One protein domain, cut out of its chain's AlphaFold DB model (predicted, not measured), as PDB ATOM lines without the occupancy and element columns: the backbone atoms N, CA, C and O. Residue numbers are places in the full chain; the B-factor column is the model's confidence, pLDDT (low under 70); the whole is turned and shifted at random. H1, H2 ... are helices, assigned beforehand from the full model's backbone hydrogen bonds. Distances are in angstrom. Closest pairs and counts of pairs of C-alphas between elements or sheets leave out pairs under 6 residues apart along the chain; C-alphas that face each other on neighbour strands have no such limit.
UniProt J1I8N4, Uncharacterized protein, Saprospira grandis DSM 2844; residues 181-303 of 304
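This is residues 181 to 303 of the 304 residues of an uncharacterized protein of Saprospira grandis DSM 2844 (UniProt J1I8N4). A flat domain in which the long helix H9 crosses over one face of a layer of three helices, H3, H1 and H5, with H1 in the middle of that layer. The short H6 packs beside H9 over the same face of that layer, the short H4 lies at one edge where the chain passes from H3 to H5, and the short H2, H7 and H8 lie toward the opposite edge. The printed part has 123 residues with nine named helices, H1 to H9 in chain order, and no named strand; the class is all helix. It is compact, with a radius of gyration of the C-alphas of 14.3 A, and spans 39 by 36 by 19 A.

Begin at H9, residues 284 to 302. Its residues 287 to 291 touch H3, residues 213 to 226, about perpendicular but only just, at 71 degrees; the closest C-alphas, of Phe 216 and Leu 287, are 6.0 A apart. Its residues 292 to 299 touch H6, residues 253 to 257, closest at Leu 256 and Thr 295, C-alphas 5.5 A apart. Its residues 294 to 298 touch H4, residues 230 to 233, with the C-alphas of Asp 230 and Leu 294 closest at 6.1 A. Look next at H1, residues 181 to 192: it touches H3 at a shallow tilt of 20 degrees, opposite ways, the closest C-alphas being Ile 184 and Ile 219 at 5.6 A. H1 also touches H5, residues 236 to 248, at a steep tilt of 45 degrees, the same way, closest at the C-alphas of Phe 185 and Leu 242, 5.8 A. H1 and H6 only just touch, with 3 pairs of C-alphas within 8 A, closest at Cys 192 and Phe 255, 5.4 A. H3 and H5 are apart. H8, residues 268 to 272, touches residues 213 to 214 of H3; the closest C-alphas, of Pro 213 and Phe 268, are 5.6 A apart. H7, residues 261 to 265, is close to H3 but not clearly touching, 5.6 A between the C-alphas of Pro 213 and His 264. H2, residues 198 to 201, touches no helix. Every O i to N i+4 pair is within hydrogen-bond range in H1, H3, H5, H7, H8 and H9; H6 has 0 of 1, but 2 of 2 O i to N i+3 pairs, and H2 and H4 are too short for an i+4 pair.

Find C-alpha 181 at (168.544, 88.777, 35.661), where H1 begins and runs 16.3 A. H3 starts at C-alpha 213, (174.009, 71.914, 41.590), and runs 20.1 A; H5 runs 18.6 A. H9 runs 26.7 A and ends at C-alpha 302, (162.531, 92.005, 49.590).

The C-alphas farthest apart, of Gly 203 and Glu 278, are 42.7 A apart. The links H2 to H3 and H8 to H9 are long, with 11 residues each. The printed part has no cut, and no printed residue is under 70 in pLDDT.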
ATOM      1  N   ALA A 181     169.365  88.795  34.449       97.38
ATOM      2  CA  ALA A 181     168.544  88.777  35.661       97.38
ATOM      3  C   ALA A 181     167.440  87.709  35.580       97.38
ATOM      4  O   ALA A 181     167.278  86.930  36.518       97.38
ATOM      5  N   MET A 182     166.752  87.597  34.435       97.69
ATOM      6  CA  MET A 182     165.743  86.553  34.213       97.69
ATOM      7  C   MET A 182     166.340  85.150  34.358       97.69
ATOM      8  O   MET A 182     165.770  84.317  35.061       97.69
ATOM      9  N   VAL A 183     167.512  84.888  33.764       97.75
ATOM     10  CA  VAL A 183     168.183  83.580  33.888       97.75
ATOM     11  C   VAL A 183     168.542  83.267  35.342       97.75
ATOM     12  O   VAL A 183     168.313  82.144  35.799       97.75
ATOM     13  N   ILE A 184     169.084  84.235  36.086       98.44
ATOM     14  CA  ILE A 184     169.448  84.052  37.500       98.44
ATOM     15  C   ILE A 184     168.201  83.760  38.340       98.44
ATOM     16  O   ILE A 184     168.184  82.800  39.111       98.44
ATOM     17  N   PHE A 185     167.141  84.549  38.171       98.50
ATOM     18  CA  PHE A 185     165.911  84.407  38.944       98.50
ATOM     19  C   PHE A 185     165.155  83.117  38.627       98.50
ATOM     20  O   PHE A 185     164.678  82.463  39.552       98.50
ATOM     21  N   GLU A 186     165.120  82.682  37.369       97.69
ATOM     22  CA  GLU A 186     164.561  81.380  36.987       97.69
ATOM     23  C   GLU A 186     165.335  80.211  37.597       97.69
ATOM     24  O   GLU A 186     164.738  79.253  38.092       97.69
ATOM     25  N   LYS A 187     166.669  80.302  37.646       97.94
ATOM     26  CA  LYS A 187     167.503  79.297  38.316       97.94
ATOM     27  C   LYS A 187     167.258  79.272  39.821       97.94
ATOM     28  O   LYS A 187     167.040  78.195  40.372       97.94
ATOM     29  N   LEU A 188     167.214  80.429  40.484       98.62
ATOM     30  CA  LEU A 188     166.865  80.519  41.908       98.62
ATOM     31  C   LEU A 188     165.467  79.954  42.184       98.62
ATOM     32  O   LEU A 188     165.294  79.176  43.122       98.62
ATOM     33  N   ARG A 189     164.486  80.273  41.337       97.69
ATOM     34  CA  ARG A 189     163.130  79.722  41.408       97.69
ATOM     35  C   ARG A 189     163.144  78.199  41.261       97.69
ATOM     36  O   ARG A 189     162.527  77.507  42.065       97.69
ATOM     37  N   ALA A 190     163.865  77.658  40.278       96.25
ATOM     38  CA  ALA A 190     163.975  76.218  40.036       96.25
ATOM     39  C   ALA A 190     164.687  75.467  41.175       96.25
ATOM     40  O   ALA A 190     164.312  74.328  41.473       96.25
ATOM     41  N   ILE A 191     165.670  76.100  41.825       98.00
ATOM     42  CA  ILE A 191     166.311  75.624  43.060       98.00
ATOM     43  C   ILE A 191     165.276  75.570  44.192       98.00
ATOM     44  O   ILE A 191     165.084  74.511  44.785       98.00
ATOM     45  N   CYS A 192     164.548  76.665  44.428       97.56
ATOM     46  CA  CYS A 192     163.518  76.759  45.469       97.56
ATOM     47  C   CYS A 192     162.361  75.766  45.257       97.56
ATOM     48  O   CYS A 192     161.816  75.235  46.216       97.56
ATOM     49  N   GLN A 193     162.016  75.433  44.010       94.50
ATOM     50  CA  GLN A 193     161.034  74.381  43.705       94.50
ATOM     51  C   GLN A 193     161.442  72.980  44.170       94.50
ATOM     52  O   GLN A 193     160.621  72.064  44.140       94.50
ATOM     53  N   GLN A 194     162.709  72.775  44.536       95.12
ATOM     54  CA  GLN A 194     163.175  71.505  45.086       95.12
ATOM     55  C   GLN A 194     163.036  71.435  46.609       95.12
ATOM     56  O   GLN A 194     163.488  70.452  47.201       95.12
ATOM     57  N   ASP A 195     162.419  72.434  47.242       94.62
ATOM     58  CA  ASP A 195     161.994  72.361  48.637       94.62
ATOM     59  C   ASP A 195     161.047  71.162  48.845       94.62
ATOM     60  O   ASP A 195     160.293  70.775  47.946       94.62
ATOM     61  N   ILE A 196     161.126  70.514  50.009       92.00
ATOM     62  CA  ILE A 196     160.321  69.325  50.311       92.00
ATOM     63  C   ILE A 196     158.830  69.644  50.466       92.00
ATOM     64  O   ILE A 196     158.003  68.779  50.186       92.00
ATOM     65  N   HIS A 197     158.495  70.878  50.840       92.12
ATOM     66  CA  HIS A 197     157.127  71.347  51.033       92.12
ATOM     67  C   HIS A 197     156.486  71.843  49.735       92.12
ATOM     68  O   HIS A 197     155.265  71.819  49.602       92.12
ATOM     69  N   TYR A 198     157.277  72.251  48.737       92.00
ATOM     70  CA  TYR A 198     156.730  72.760  47.474       92.00
ATOM     71  C   TYR A 198     155.780  71.780  46.754       92.00
ATOM     72  O   TYR A 198     154.711  72.215  46.327       92.00
ATOM     73  N   PRO A 199     156.089  70.471  46.629       88.62
ATOM     74  CA  PRO A 199     155.176  69.509  46.016       88.62
ATOM     75  C   PRO A 199     153.800  69.471  46.689       88.62
ATOM     76  O   PRO A 199     152.800  69.381  45.985       88.62
ATOM     77  N   GLU A 200     153.727  69.597  48.017       85.62
ATOM     78  CA  GLU A 200     152.454  69.624  48.748       85.62
ATOM     79  C   GLU A 200     151.628  70.866  48.397       85.62
ATOM     80  O   GLU A 200     150.429  70.741  48.143       85.62
ATOM     81  N   LEU A 201     152.272  72.037  48.280       85.38
ATOM     82  CA  LEU A 201     151.612  73.302  47.918       85.38
ATOM     83  C   LEU A 201     150.888  73.224  46.573       85.38
ATOM     84  O   LEU A 201     149.808  73.786  46.415       85.38
ATOM     85  N   ILE A 202     151.481  72.515  45.613       83.81
ATOM     86  CA  ILE A 202     150.937  72.382  44.259       83.81
ATOM     87  C   ILE A 202     150.257  71.027  44.021       83.81
ATOM     88  O   ILE A 202     149.937  70.704  42.884       83.81
ATOM     89  N   GLY A 203     150.051  70.202  45.054       76.44
ATOM     90  CA  GLY A 203     149.402  68.891  44.919       76.44
ATOM     91  C   GLY A 203     150.168  67.882  44.048       76.44
ATOM     92  O   GLY A 203     149.561  67.022  43.414       76.44
ATOM     93  N   ARG A 204     151.499  67.976  43.991       78.06
ATOM     94  CA  ARG A 204     152.386  67.098  43.217       78.06
ATOM     95  C   ARG A 204     153.087  66.079  44.117       78.06
ATOM     96  O   ARG A 204     153.376  66.326  45.280       78.06
ATOM     97  N   ASN A 205     153.443  64.925  43.551       75.88
ATOM     98  CA  ASN A 205     154.213  63.912  44.273       75.88
ATOM     99  C   ASN A 205     155.649  64.406  44.609       75.88
ATOM    100  O   ASN A 205     156.391  64.764  43.685       75.88
ATOM    101  N   PRO A 206     156.088  64.348  45.883       74.69
ATOM    102  CA  PRO A 206     157.425  64.776  46.306       74.69
ATOM    103  C   PRO A 206     158.602  64.055  45.635       74.69
ATOM    104  O   PRO A 206     159.708  64.591  45.585       74.69
ATOM    105  N   LYS A 207     158.381  62.868  45.053       78.94
ATOM    106  CA  LYS A 207     159.416  62.092  44.343       78.94
ATOM    107  C   LYS A 207     159.995  62.789  43.106       78.94
ATOM    108  O   LYS A 207     160.996  62.333  42.569       78.94
ATOM    109  N   TYR A 208     159.349  63.849  42.622       78.38
ATOM    110  CA  TYR A 208     159.777  64.582  41.429       78.38
ATOM    111  C   TYR A 208     160.768  65.719  41.711       78.38
ATOM    112  O   TYR A 208     161.098  66.476  40.796       78.38
ATOM    113  N   ARG A 209     161.251  65.842  42.951       89.81
ATOM    114  CA  ARG A 209     162.380  66.715  43.283       89.81
ATOM    115  C   ARG A 209     163.649  66.201  42.590       89.81
ATOM    116  O   ARG A 209     163.828  64.999  42.396       89.81
ATOM    117  N   THR A 210     164.535  67.099  42.181       91.75
ATOM    118  CA  THR A 210     165.815  66.768  41.546       91.75
ATOM    119  C   THR A 210     166.901  67.730  42.026       91.75
ATOM    120  O   THR A 210     166.695  68.939  41.934       91.75
ATOM    121  N   PRO A 211     168.072  67.250  42.486       95.44
ATOM    122  CA  PRO A 211     169.197  68.116  42.844       95.44
ATOM    123  C   PRO A 211     169.645  69.013  41.672       95.44
ATOM    124  O   PRO A 211     169.770  68.538  40.539       95.44
ATOM    125  N   ARG A 212     169.934  70.297  41.947       96.44
ATOM    126  CA  ARG A 212     170.208  71.368  40.966       96.44
ATOM    127  C   ARG A 212     171.603  72.019  41.121       96.44
ATOM    128  O   ARG A 212     171.720  73.229  40.959       96.44
ATOM    129  N   PRO A 213     172.698  71.283  41.393       96.31
ATOM    130  CA  PRO A 213     174.009  71.914  41.590       96.31
ATOM    131  C   PRO A 213     174.517  72.643  40.335       96.31
ATOM    132  O   PRO A 213     175.294  73.585  40.445       96.31
ATOM    133  N   LYS A 214     174.039  72.255  39.141       95.44
ATOM    134  CA  LYS A 214     174.309  72.977  37.888       95.44
ATOM    135  C   LYS A 214     173.791  74.412  37.924       95.44
ATOM    136  O   LYS A 214     174.481  75.298  37.446       95.44
ATOM    137  N   ASP A 215     172.624  74.644  38.524       97.50
ATOM    138  CA  ASP A 215     172.065  75.990  38.632       97.50
ATOM    139  C   ASP A 215     172.906  76.869  39.564       97.50
ATOM    140  O   ASP A 215     173.043  78.057  39.302       97.50
ATOM    141  N   PHE A 216     173.552  76.291  40.585       98.00
ATOM    142  CA  PHE A 216     174.458  77.042  41.463       98.00
ATOM    143  C   PHE A 216     175.680  77.537  40.687       98.00
ATOM    144  O   PHE A 216     176.052  78.704  40.779       98.00
ATOM    145  N   TYR A 217     176.291  76.637  39.913       97.06
ATOM    146  CA  TYR A 217     177.428  76.960  39.059       97.06
ATOM    147  C   TYR A 217     177.052  77.969  37.973       97.06
ATOM    148  O   TYR A 217     177.743  78.971  37.819       97.06
ATOM    149  N   ASP A 218     175.940  77.742  37.271       97.06
ATOM    150  CA  ASP A 218     175.498  78.614  36.186       97.06
ATOM    151  C   ASP A 218     175.205  80.041  36.704       97.06
ATOM    152  O   ASP A 218     175.597  81.002  36.047       97.06
ATOM    153  N   ILE A 219     174.585  80.202  37.888       98.38
ATOM    154  CA  ILE A 219     174.384  81.521  38.527       98.38
ATOM    155  C   ILE A 219     175.732  82.185  38.826       98.38
ATOM    156  O   ILE A 219     175.959  83.318  38.405       98.38
ATOM    157  N   MET A 220     176.629  81.486  39.529       97.69
ATOM    158  CA  MET A 220     177.928  82.038  39.928       97.69
ATOM    159  C   MET A 220     178.744  82.483  38.712       97.69
ATOM    160  O   MET A 220     179.291  83.586  38.698       97.69
ATOM    161  N   ILE A 221     178.820  81.643  37.679       96.56
ATOM    162  CA  ILE A 221     179.573  81.942  36.462       96.56
ATOM    163  C   ILE A 221     178.937  83.068  35.665       96.56
ATOM    164  O   ILE A 221     179.660  83.963  35.233       96.56
ATOM    165  N   LEU A 222     177.613  83.074  35.505       97.81
ATOM    166  CA  LEU A 222     176.930  84.155  34.807       97.81
ATOM    167  C   LEU A 222     177.182  85.497  35.498       97.81
ATOM    168  O   LEU A 222     177.612  86.444  34.838       97.81
ATOM    169  N   MET A 223     176.988  85.561  36.818       98.19
ATOM    170  CA  MET A 223     177.230  86.779  37.590       98.19
ATOM    171  C   MET A 223     178.687  87.230  37.489       98.19
ATOM    172  O   MET A 223     178.955  88.386  37.176       98.19
ATOM    173  N   THR A 224     179.633  86.303  37.650       96.75
ATOM    174  CA  THR A 224     181.071  86.606  37.586       96.75
ATOM    175  C   THR A 224     181.487  87.110  36.204       96.75
ATOM    176  O   THR A 224     182.179  88.118  36.092       96.75
ATOM    177  N   LYS A 225     181.079  86.424  35.130       97.06
ATOM    178  CA  LYS A 225     181.506  86.741  33.758       97.06
ATOM    179  C   LYS A 225     180.834  87.988  33.193       97.06
ATOM    180  O   LYS A 225     181.429  88.645  32.345       97.06
ATOM    181  N   LYS A 226     179.614  88.305  33.635       96.75
ATOM    182  CA  LYS A 226     178.885  89.516  33.225       96.75
ATOM    183  C   LYS A 226     179.063  90.688  34.198       96.75
ATOM    184  O   LYS A 226     178.539  91.758  33.923       96.75
ATOM    185  N   GLY A 227     179.789  90.503  35.305       97.25
ATOM    186  CA  GLY A 227     180.017  91.548  36.308       97.25
ATOM    187  C   GLY A 227     178.759  91.957  37.081       97.25
ATOM    188  O   GLY A 227     178.673  93.095  37.524       97.25
ATOM    189  N   ILE A 228     177.786  91.053  37.225       97.75
ATOM    190  CA  ILE A 228     176.525  91.310  37.935       97.75
ATOM    191  C   ILE A 228     176.756  91.127  39.432       97.75
ATOM    192  O   ILE A 228     177.299  90.109  39.867       97.75
ATOM    193  N   THR A 229     176.299  92.088  40.221       97.88
ATOM    194  CA  THR A 229     176.403  92.096  41.680       97.88
ATOM    195  C   THR A 229     175.058  91.811  42.349       97.88
ATOM    196  O   THR A 229     173.993  91.934  41.743       97.88
ATOM    197  N   ASP A 230     175.090  91.480  43.642       97.00
ATOM    198  CA  ASP A 230     173.882  91.372  44.466       97.00
ATOM    199  C   ASP A 230     173.067  92.678  44.444       97.00
ATOM    200  O   ASP A 230     171.841  92.623  44.431       97.00
ATOM    201  N   ASN A 231     173.730  93.842  44.406       97.44
ATOM    202  CA  ASN A 231     173.062  95.148  44.379       97.44
ATOM    203  C   ASN A 231     172.251  95.344  43.097       97.44
ATOM    204  O   ASN A 231     171.128  95.836  43.170       97.44
ATOM    205  N   ASP A 232     172.783  94.909  41.950       97.75
ATOM    206  CA  ASP A 232     172.061  94.973  40.678       97.75
ATOM    207  C   ASP A 232     170.773  94.149  40.762       97.75
ATOM    208  O   ASP A 232     169.697  94.619  40.402       97.75
ATOM    209  N   LEU A 233     170.853  92.936  41.316       97.94
ATOM    210  CA  LEU A 233     169.695  92.053  41.490       97.94
ATOM    211  C   LEU A 233     168.714  92.541  42.569       97.94
ATOM    212  O   LEU A 233     167.532  92.211  42.505       97.94
ATOM    213  N   CYS A 234     169.190  93.318  43.543       98.06
ATOM    214  CA  CYS A 234     168.374  93.917  44.602       98.06
ATOM    215  C   CYS A 234     167.759  95.272  44.212       98.06
ATOM    216  O   CYS A 234     167.046  95.857  45.025       98.06
ATOM    217  N   ALA A 235     168.007  95.774  42.999       97.50
ATOM    218  CA  ALA A 235     167.328  96.959  42.488       97.50
ATOM    219  C   ALA A 235     165.806  96.739  42.426       97.50
ATOM    220  O   ALA A 235     165.339  95.628  42.166       97.50
ATOM    221  N   GLU A 236     165.024  97.799  42.636       96.62
ATOM    222  CA  GLU A 236     163.567  97.702  42.801       96.62
ATOM    223  C   GLU A 236     162.874  96.975  41.636       96.62
ATOM    224  O   GLU A 236     162.083  96.056  41.861       96.62
ATOM    225  N   ASP A 237     163.218  97.318  40.393       95.75
ATOM    226  CA  ASP A 237     162.639  96.679  39.207       95.75
ATOM    227  C   ASP A 237     163.033  95.202  39.081       95.75
ATOM    228  O   ASP A 237     162.206  94.368  38.705       95.75
ATOM    229  N   ASN A 238     164.249  94.836  39.493       97.62
ATOM    230  CA  ASN A 238     164.690  93.442  39.520       97.62
ATOM    231  C   ASN A 238     164.014  92.644  40.644       97.62
ATOM    232  O   ASN A 238     163.664  91.479  40.453       97.62
ATOM    233  N   LEU A 239     163.726  93.260  41.792       98.19
ATOM    234  CA  LEU A 239     162.921  92.622  42.835       98.19
ATOM    235  C   LEU A 239     161.469  92.409  42.388       98.19
ATOM    236  O   LEU A 239     160.871  91.383  42.724       98.19
ATOM    237  N   ARG A 240     160.894  93.339  41.613       97.38
ATOM    238  CA  ARG A 240     159.578  93.150  40.976       97.38
ATOM    239  C   ARG A 240     159.624  91.999  39.970       97.38
ATOM    240  O   ARG A 240     158.772  91.115  40.043       97.38
ATOM    241  N   LEU A 241     160.646  91.949  39.115       97.50
ATOM    242  CA  LEU A 241     160.871  90.847  38.177       97.50
ATOM    243  C   LEU A 241     160.951  89.491  38.897       97.50
ATOM    244  O   LEU A 241     160.250  88.547  38.530       97.50
ATOM    245  N   LEU A 242     161.759  89.397  39.958       98.25
ATOM    246  CA  LEU A 242     161.892  88.195  40.781       98.25
ATOM    247  C   LEU A 242     160.537  87.748  41.348       98.25
ATOM    248  O   LEU A 242     160.193  86.568  41.249       98.25
ATOM    249  N   LYS A 243     159.758  88.680  41.923       98.06
ATOM    250  CA  LYS A 243     158.405  88.407  42.445       98.06
ATOM    251  C   LYS A 243     157.512  87.824  41.349       98.06
ATOM    252  O   LYS A 243     156.861  86.803  41.578       98.06
ATOM    253  N   THR A 244     157.527  88.419  40.157       96.75
ATOM    254  CA  THR A 244     156.745  87.950  39.007       96.75
ATOM    255  C   THR A 244     157.148  86.533  38.593       96.75
ATOM    256  O   THR A 244     156.287  85.652  38.547       96.75
ATOM    257  N   ILE A 245     158.444  86.274  38.395       96.81
ATOM    258  CA  ILE A 245     158.984  84.951  38.029       96.81
ATOM    259  C   ILE A 245     158.593  83.879  39.060       96.81
ATOM    260  O   ILE A 245     158.113  82.802  38.701       96.81
ATOM    261  N   PHE A 246     158.741  84.166  40.356       97.31
ATOM    262  CA  PHE A 246     158.365  83.226  41.416       97.31
ATOM    263  C   PHE A 246     156.853  82.963  41.440       97.31
ATOM    264  O   PHE A 246     156.429  81.806  41.541       97.31
ATOM    265  N   SER A 247     156.039  84.012  41.282       94.81
ATOM    266  CA  SER A 247     154.575  83.911  41.304       94.81
ATOM    267  C   SER A 247     154.006  83.094  40.140       94.81
ATOM    268  O   SER A 247     153.100  82.289  40.361       94.81
ATOM    269  N   LYS A 248     154.594  83.194  38.936       91.81
ATOM    270  CA  LYS A 248     154.204  82.414  37.745       91.81
ATOM    271  C   LYS A 248     154.248  80.906  37.983       91.81
ATOM    272  O   LYS A 248     153.517  80.169  37.338       91.81
ATOM    273  N   LYS A 249     155.074  80.433  38.922       91.06
ATOM    274  CA  LYS A 249     155.159  79.014  39.308       91.06
ATOM    275  C   LYS A 249     154.703  78.756  40.745       91.06
ATOM    276  O   LYS A 249     154.987  77.686  41.280       91.06
ATOM    277  N   GLN A 250     154.020  79.715  41.371       92.56
ATOM    278  CA  GLN A 250     153.535  79.634  42.753       92.56
ATOM    279  C   GLN A 250     154.626  79.250  43.766       92.56
ATOM    280  O   GLN A 250     154.378  78.510  44.714       92.56
ATOM    281  N   VAL A 251     155.864  79.707  43.549       95.12
ATOM    282  CA  VAL A 251     156.995  79.406  44.436       95.12
ATOM    283  C   VAL A 251     157.074  80.475  45.526       95.12
ATOM    284  O   VAL A 251     157.266  81.647  45.200       95.12
ATOM    285  N   PRO A 252     156.961  80.118  46.816       96.94
ATOM    286  CA  PRO A 252     157.139  81.072  47.903       96.94
ATOM    287  C   PRO A 252     158.547  81.676  47.920       96.94
ATOM    288  O   PRO A 252     159.544  80.955  47.927       96.94
ATOM    289  N   LEU A 253     158.643  83.006  48.020       98.06
ATOM    290  CA  LEU A 253     159.931  83.710  48.147       98.06
ATOM    291  C   LEU A 253     160.681  83.344  49.437       98.06
ATOM    292  O   LEU A 253     161.906  83.407  49.474       98.06
ATOM    293  N   ALA A 254     159.964  82.905  50.477       97.31
ATOM    294  CA  ALA A 254     160.562  82.391  51.709       97.31
ATOM    295  C   ALA A 254     161.513  81.206  51.460       97.31
ATOM    296  O   ALA A 254     162.459  81.015  52.222       97.31
ATOM    297  N   PHE A 255     161.333  80.459  50.365       98.12
ATOM    298  CA  PHE A 255     162.219  79.346  50.031       98.12
ATOM    299  C   PHE A 255     163.639  79.772  49.653       98.12
ATOM    300  O   PHE A 255     164.553  78.958  49.747       98.12
ATOM    301  N   LEU A 256     163.871  81.056  49.346       98.31
ATOM    302  CA  LEU A 256     165.220  81.596  49.147       98.31
ATOM    303  C   LEU A 256     166.119  81.370  50.373       98.31
ATOM    304  O   LEU A 256     167.322  81.172  50.220       98.31
ATOM    305  N   ILE A 257     165.553  81.360  51.586       97.75
ATOM    306  CA  ILE A 257     166.313  81.186  52.834       97.75
ATOM    307  C   ILE A 257     166.212  79.777  53.440       97.75
ATOM    308  O   ILE A 257     166.899  79.508  54.427       97.75
ATOM    309  N   THR A 258     165.419  78.875  52.849       97.12
ATOM    310  CA  THR A 258     165.247  77.482  53.314       97.12
ATOM    311  C   THR A 258     165.861  76.442  52.377       97.12
ATOM    312  O   THR A 258     165.641  75.250  52.571       97.12
ATOM    313  N   ILE A 259     166.661  76.864  51.389       97.25
ATOM    314  CA  ILE A 259     167.312  75.965  50.424       97.25
ATOM    315  C   ILE A 259     168.055  74.829  51.143       97.25
ATOM    316  O   ILE A 259     169.003  75.055  51.904       97.25
ATOM    317  N   ASP A 260     167.671  73.590  50.830       95.94
ATOM    318  CA  ASP A 260     168.360  72.381  51.271       95.94
ATOM    319  C   ASP A 260     169.617  72.148  50.418       95.94
ATOM    320  O   ASP A 260     169.633  71.440  49.405       95.94
ATOM    321  N   PHE A 261     170.706  72.799  50.820       97.06
ATOM    322  CA  PHE A 261     171.991  72.683  50.136       97.06
ATOM    323  C   PHE A 261     172.572  71.267  50.172       97.06
ATOM    324  O   PHE A 261     173.385  70.940  49.310       97.06
ATOM    325  N   ASP A 262     172.205  70.429  51.136       95.81
ATOM    326  CA  ASP A 262     172.772  69.086  51.241       95.81
ATOM    327  C   ASP A 262     172.042  68.135  50.279       95.81
ATOM    328  O   ASP A 262     172.685  67.341  49.591       95.81
ATOM    329  N   TYR A 263     170.733  68.323  50.077       95.56
ATOM    330  CA  TYR A 263     169.991  67.672  48.993       95.56
ATOM    331  C   TYR A 263     170.587  67.977  47.609       95.56
ATOM    332  O   TYR A 263     170.771  67.080  46.780       95.56
ATOM    333  N   HIS A 264     170.940  69.239  47.351       96.69
ATOM    334  CA  HIS A 264     171.503  69.643  46.060       96.69
ATOM    335  C   HIS A 264     172.907  69.078  45.781       96.69
ATOM    336  O   HIS A 264     173.288  68.966  44.611       96.69
ATOM    337  N   TYR A 265     173.638  68.640  46.811       96.38
ATOM    338  CA  TYR A 265     174.953  68.013  46.652       96.38
ATOM    339  C   TYR A 265     174.882  66.700  45.860       96.38
ATOM    340  O   TYR A 265     175.833  66.352  45.161       96.38
ATOM    341  N   GLY A 266     173.740  66.001  45.892       91.56
ATOM    342  CA  GLY A 266     173.584  64.659  45.317       91.56
ATOM    343  C   GLY A 266     173.919  64.523  43.823       91.56
ATOM    344  O   GLY A 266     174.229  63.420  43.386       91.56
ATOM    345  N   ASN A 267     173.909  65.622  43.053       91.75
ATOM    346  CA  ASN A 267     174.291  65.628  41.631       91.75
ATOM    347  C   ASN A 267     175.594  66.402  41.327       91.75
ATOM    348  O   ASN A 267     175.851  66.768  40.174       91.75
ATOM    349  N   PHE A 268     176.387  66.742  42.346       95.38
ATOM    350  CA  PHE A 268     177.550  67.616  42.177       95.38
ATOM    351  C   PHE A 268     178.677  66.948  41.376       95.38
ATOM    352  O   PHE A 268     179.277  67.573  40.500       95.38
ATOM    353  N   GLU A 269     178.915  65.654  41.587       93.88
ATOM    354  CA  GLU A 269     179.897  64.894  40.803       93.88
ATOM    355  C   GLU A 269     179.542  64.883  39.309       93.88
ATOM    356  O   GLU A 269     180.399  65.072  38.446       93.88
ATOM    357  N   GLN A 270     178.255  64.754  38.977       91.31
ATOM    358  CA  GLN A 270     177.771  64.786  37.600       91.31
ATOM    359  C   GLN A 270     177.945  66.167  36.964       91.31
ATOM    360  O   GLN A 270     178.176  66.229  35.756       91.31
ATOM    361  N   LEU A 271     177.851  67.255  37.742       93.19
ATOM    362  CA  LEU A 271     178.226  68.592  37.276       93.19
ATOM    363  C   LEU A 271     179.713  68.624  36.907       93.19
ATOM    364  O   LEU A 271     180.023  68.986  35.775       93.19
ATOM    365  N   LYS A 272     180.622  68.183  37.787       93.88
ATOM    366  CA  LYS A 272     182.070  68.184  37.497       93.88
ATOM    367  C   LYS A 272     182.410  67.421  36.217       93.88
ATOM    368  O   LYS A 272     183.188  67.902  35.403       93.88
ATOM    369  N   LEU A 273     181.756  66.286  35.970       91.00
ATOM    370  CA  LEU A 273     181.934  65.515  34.731       91.00
ATOM    371  C   LEU A 273     181.472  66.245  33.458       91.00
ATOM    372  O   LEU A 273     181.792  65.804  32.357       91.00
ATOM    373  N   THR A 274     180.677  67.310  33.581       88.81
ATOM    374  CA  THR A 274     180.290  68.167  32.450       88.81
ATOM    375  C   THR A 274     181.201  69.376  32.272       88.81
ATOM    376  O   THR A 274     181.086  70.051  31.260       88.81
ATOM    377  N   LEU A 275     182.098  69.655  33.215       91.31
ATOM    378  CA  LEU A 275     182.989  70.804  33.124       91.31
ATOM    379  C   LEU A 275     184.273  70.465  32.342       91.31
ATOM    380  O   LEU A 275     184.739  69.309  32.384       91.31
ATOM    381  N   PRO A 276     184.864  71.467  31.664       88.31
ATOM    382  CA  PRO A 276     186.245  71.407  31.190       88.31
ATOM    383  C   PRO A 276     187.193  71.037  32.323       88.31
ATOM    384  O   PRO A 276     186.922  71.354  33.481       88.31
ATOM    385  N   GLU A 277     188.301  70.377  31.997       89.38
ATOM    386  CA  GLU A 277     189.256  69.877  32.989       89.38
ATOM    387  C   GLU A 277     189.748  70.982  33.931       89.38
ATOM    388  O   GLU A 277     189.761  70.785  35.147       89.38
ATOM    389  N   GLU A 278     190.019  72.167  33.386       89.69
ATOM    390  CA  GLU A 278     190.468  73.345  34.126       89.69
ATOM    391  C   GLU A 278     189.434  73.880  35.140       89.69
ATOM    392  O   GLU A 278     189.801  74.551  36.101       89.69
ATOM    393  N   GLU A 279     188.151  73.546  34.980       90.56
ATOM    394  CA  GLU A 279     187.057  73.977  35.861       90.56
ATOM    395  C   GLU A 279     186.578  72.868  36.819       90.56
ATOM    396  O   GLU A 279     185.746  73.107  37.697       90.56
ATOM    397  N   ARG A 280     187.111  71.641  36.710       91.19
ATOM    398  CA  ARG A 280     186.697  70.502  37.561       91.19
ATOM    399  C   ARG A 280     187.120  70.628  39.019       91.19
ATOM    400  O   ARG A 280     186.556  69.929  39.861       91.19
ATOM    401  N   ALA A 281     188.070  71.513  39.317       91.12
ATOM    402  CA  ALA A 281     188.510  71.825  40.675       91.12
ATOM    403  C   ALA A 281     187.475  72.629  41.486       91.12
ATOM    404  O   ALA A 281     187.725  72.952  42.646       91.12
ATOM    405  N   ILE A 282     186.316  72.944  40.898       93.44
ATOM    406  CA  ILE A 282     185.236  73.648  41.581       93.44
ATOM    407  C   ILE A 282     184.837  72.976  42.900       93.44
ATOM    408  O   ILE A 282     184.680  71.755  42.991       93.44
ATOM    409  N   ASN A 283     184.624  73.798  43.927       94.56
ATOM    410  CA  ASN A 283     184.268  73.346  45.260       94.56
ATOM    411  C   ASN A 283     182.785  73.600  45.557       94.56
ATOM    412  O   ASN A 283     182.290  74.726  45.490       94.56
ATOM    413  N   TYR A 284     182.066  72.556  45.972       97.00
ATOM    414  CA  TYR A 284     180.661  72.698  46.344       97.00
ATOM    415  C   TYR A 284     180.444  73.646  47.529       97.00
ATOM    416  O   TYR A 284     179.438  74.348  47.585       97.00
ATOM    417  N   LYS A 285     181.386  73.700  48.478       97.31
ATOM    418  CA  LYS A 285     181.318  74.612  49.625       97.31
ATOM    419  C   LYS A 285     181.355  76.074  49.180       97.31
ATOM    420  O   LYS A 285     180.652  76.894  49.770       97.31
ATOM    421  N   GLU A 286     182.132  76.394  48.149       96.75
ATOM    422  CA  GLU A 286     182.195  77.739  47.569       96.75
ATOM    423  C   GLU A 286     180.873  78.083  46.882       96.75
ATOM    424  O   GLU A 286     180.269  79.095  47.228       96.75
ATOM    425  N   LEU A 287     180.343  77.185  46.038       97.50
ATOM    426  CA  LEU A 287     179.019  77.341  45.419       97.50
ATOM    427  C   LEU A 287     177.905  77.539  46.457       97.50
ATOM    428  O   LEU A 287     177.100  78.461  46.350       97.50
ATOM    429  N   LYS A 288     177.881  76.697  47.495       98.06
ATOM    430  CA  LYS A 288     176.937  76.792  48.618       98.06
ATOM    431  C   LYS A 288     177.045  78.146  49.311       98.06
ATOM    432  O   LYS A 288     176.026  78.765  49.599       98.06
ATOM    433  N   THR A 289     178.265  78.604  49.585       98.25
ATOM    434  CA  THR A 289     178.505  79.887  50.260       98.25
ATOM    435  C   THR A 289     178.042  81.053  49.392       98.25
ATOM    436  O   THR A 289     177.345  81.931  49.895       98.25
ATOM    437  N   TYR A 290     178.353  81.014  48.096       98.31
ATOM    438  CA  TYR A 290     177.960  82.025  47.120       98.31
ATOM    439  C   TYR A 290     176.435  82.158  47.025       98.31
ATOM    440  O   TYR A 290     175.883  83.220  47.303       98.31
ATOM    441  N   ILE A 291     175.732  81.055  46.743       98.50
ATOM    442  CA  ILE A 291     174.267  81.055  46.606       98.50
ATOM    443  C   ILE A 291     173.580  81.434  47.922       98.50
ATOM    444  O   ILE A 291     172.599  82.177  47.918       98.50
ATOM    445  N   LYS A 292     174.098  80.977  49.067       98.50
ATOM    446  CA  LYS A 292     173.568  81.353  50.385       98.50
ATOM    447  C   LYS A 292     173.741  82.844  50.684       98.50
ATOM    448  O   LYS A 292     172.876  83.421  51.336       98.50
ATOM    449  N   GLY A 293     174.846  83.455  50.255       98.38
ATOM    450  CA  GLY A 293     175.062  84.902  50.354       98.38
ATOM    451  C   GLY A 293     174.041  85.664  49.517       98.38
ATOM    452  O   GLY A 293     173.230  86.402  50.072       98.38
ATOM    453  N   LEU A 294     174.007  85.367  48.216       98.62
ATOM    454  CA  LEU A 294     173.112  85.989  47.241       98.62
ATOM    455  C   LEU A 294     171.637  85.937  47.669       98.62
ATOM    456  O   LEU A 294     170.943  86.951  47.711       98.62
ATOM    457  N   THR A 295     171.148  84.750  48.026       98.56
ATOM    458  CA  THR A 295     169.739  84.558  48.411       98.56
ATOM    459  C   THR A 295     169.366  85.304  49.687       98.56
ATOM    460  O   THR A 295     168.247  85.802  49.796       98.56
ATOM    461  N   ARG A 296     170.299  85.455  50.637       98.31
ATOM    462  CA  ARG A 296     170.098  86.282  51.835       98.31
ATOM    463  C   ARG A 296     170.070  87.770  51.511       98.31
ATOM    464  O   ARG A 296     169.229  88.463  52.076       98.31
ATOM    465  N   SER A 297     170.954  88.249  50.632       98.25
ATOM    466  CA  SER A 297     170.957  89.642  50.165       98.25
ATOM    467  C   SER A 297     169.610  89.992  49.529       98.25
ATOM    468  O   SER A 297     168.937  90.915  49.984       98.25
ATOM    469  N   ILE A 298     169.162  89.168  48.575       98.50
ATOM    470  CA  ILE A 298     167.867  89.319  47.900       98.50
ATOM    471  C   ILE A 298     166.713  89.262  48.907       98.50
ATOM    472  O   ILE A 298     165.853  90.139  48.915       98.50
ATOM    473  N   PHE A 299     166.684  88.252  49.783       98.12
ATOM    474  CA  PHE A 299     165.595  88.106  50.749       98.12
ATOM    475  C   PHE A 299     165.534  89.279  51.731       98.12
ATOM    476  O   PHE A 299     164.447  89.730  52.078       98.12
ATOM    477  N   LYS A 300     166.680  89.818  52.156       97.94
ATOM    478  CA  LYS A 300     166.721  91.027  52.981       97.94
ATOM    479  C   LYS A 300     166.130  92.221  52.231       97.94
ATOM    480  O   LYS A 300     165.282  92.899  52.797       97.94
ATOM    481  N   ALA A 301     166.534  92.440  50.980       97.88
ATOM    482  CA  ALA A 301     166.039  93.544  50.158       97.88
ATOM    483  C   ALA A 301     164.528  93.442  49.870       97.88
ATOM    484  O   ALA A 301     163.844  94.453  49.824       97.88
ATOM    485  N   LEU A 302     163.976  92.228  49.754       96.81
ATOM    486  CA  LEU A 302     162.531  92.005  49.590       96.81
ATOM    487  C   LEU A 302     161.678  92.431  50.800       96.81
ATOM    488  O   LEU A 302     160.470  92.598  50.634       96.81
ATOM    489  N   ASN A 303     162.279  92.533  51.990       93.00
ATOM    490  CA  ASN A 303     161.606  92.846  53.258       93.00
ATOM    491  C   ASN A 303     161.948  94.252  53.792       93.00
ATOM    492  O   ASN A 303     161.662  94.545  54.954       93.00
TER     493      ASN A 303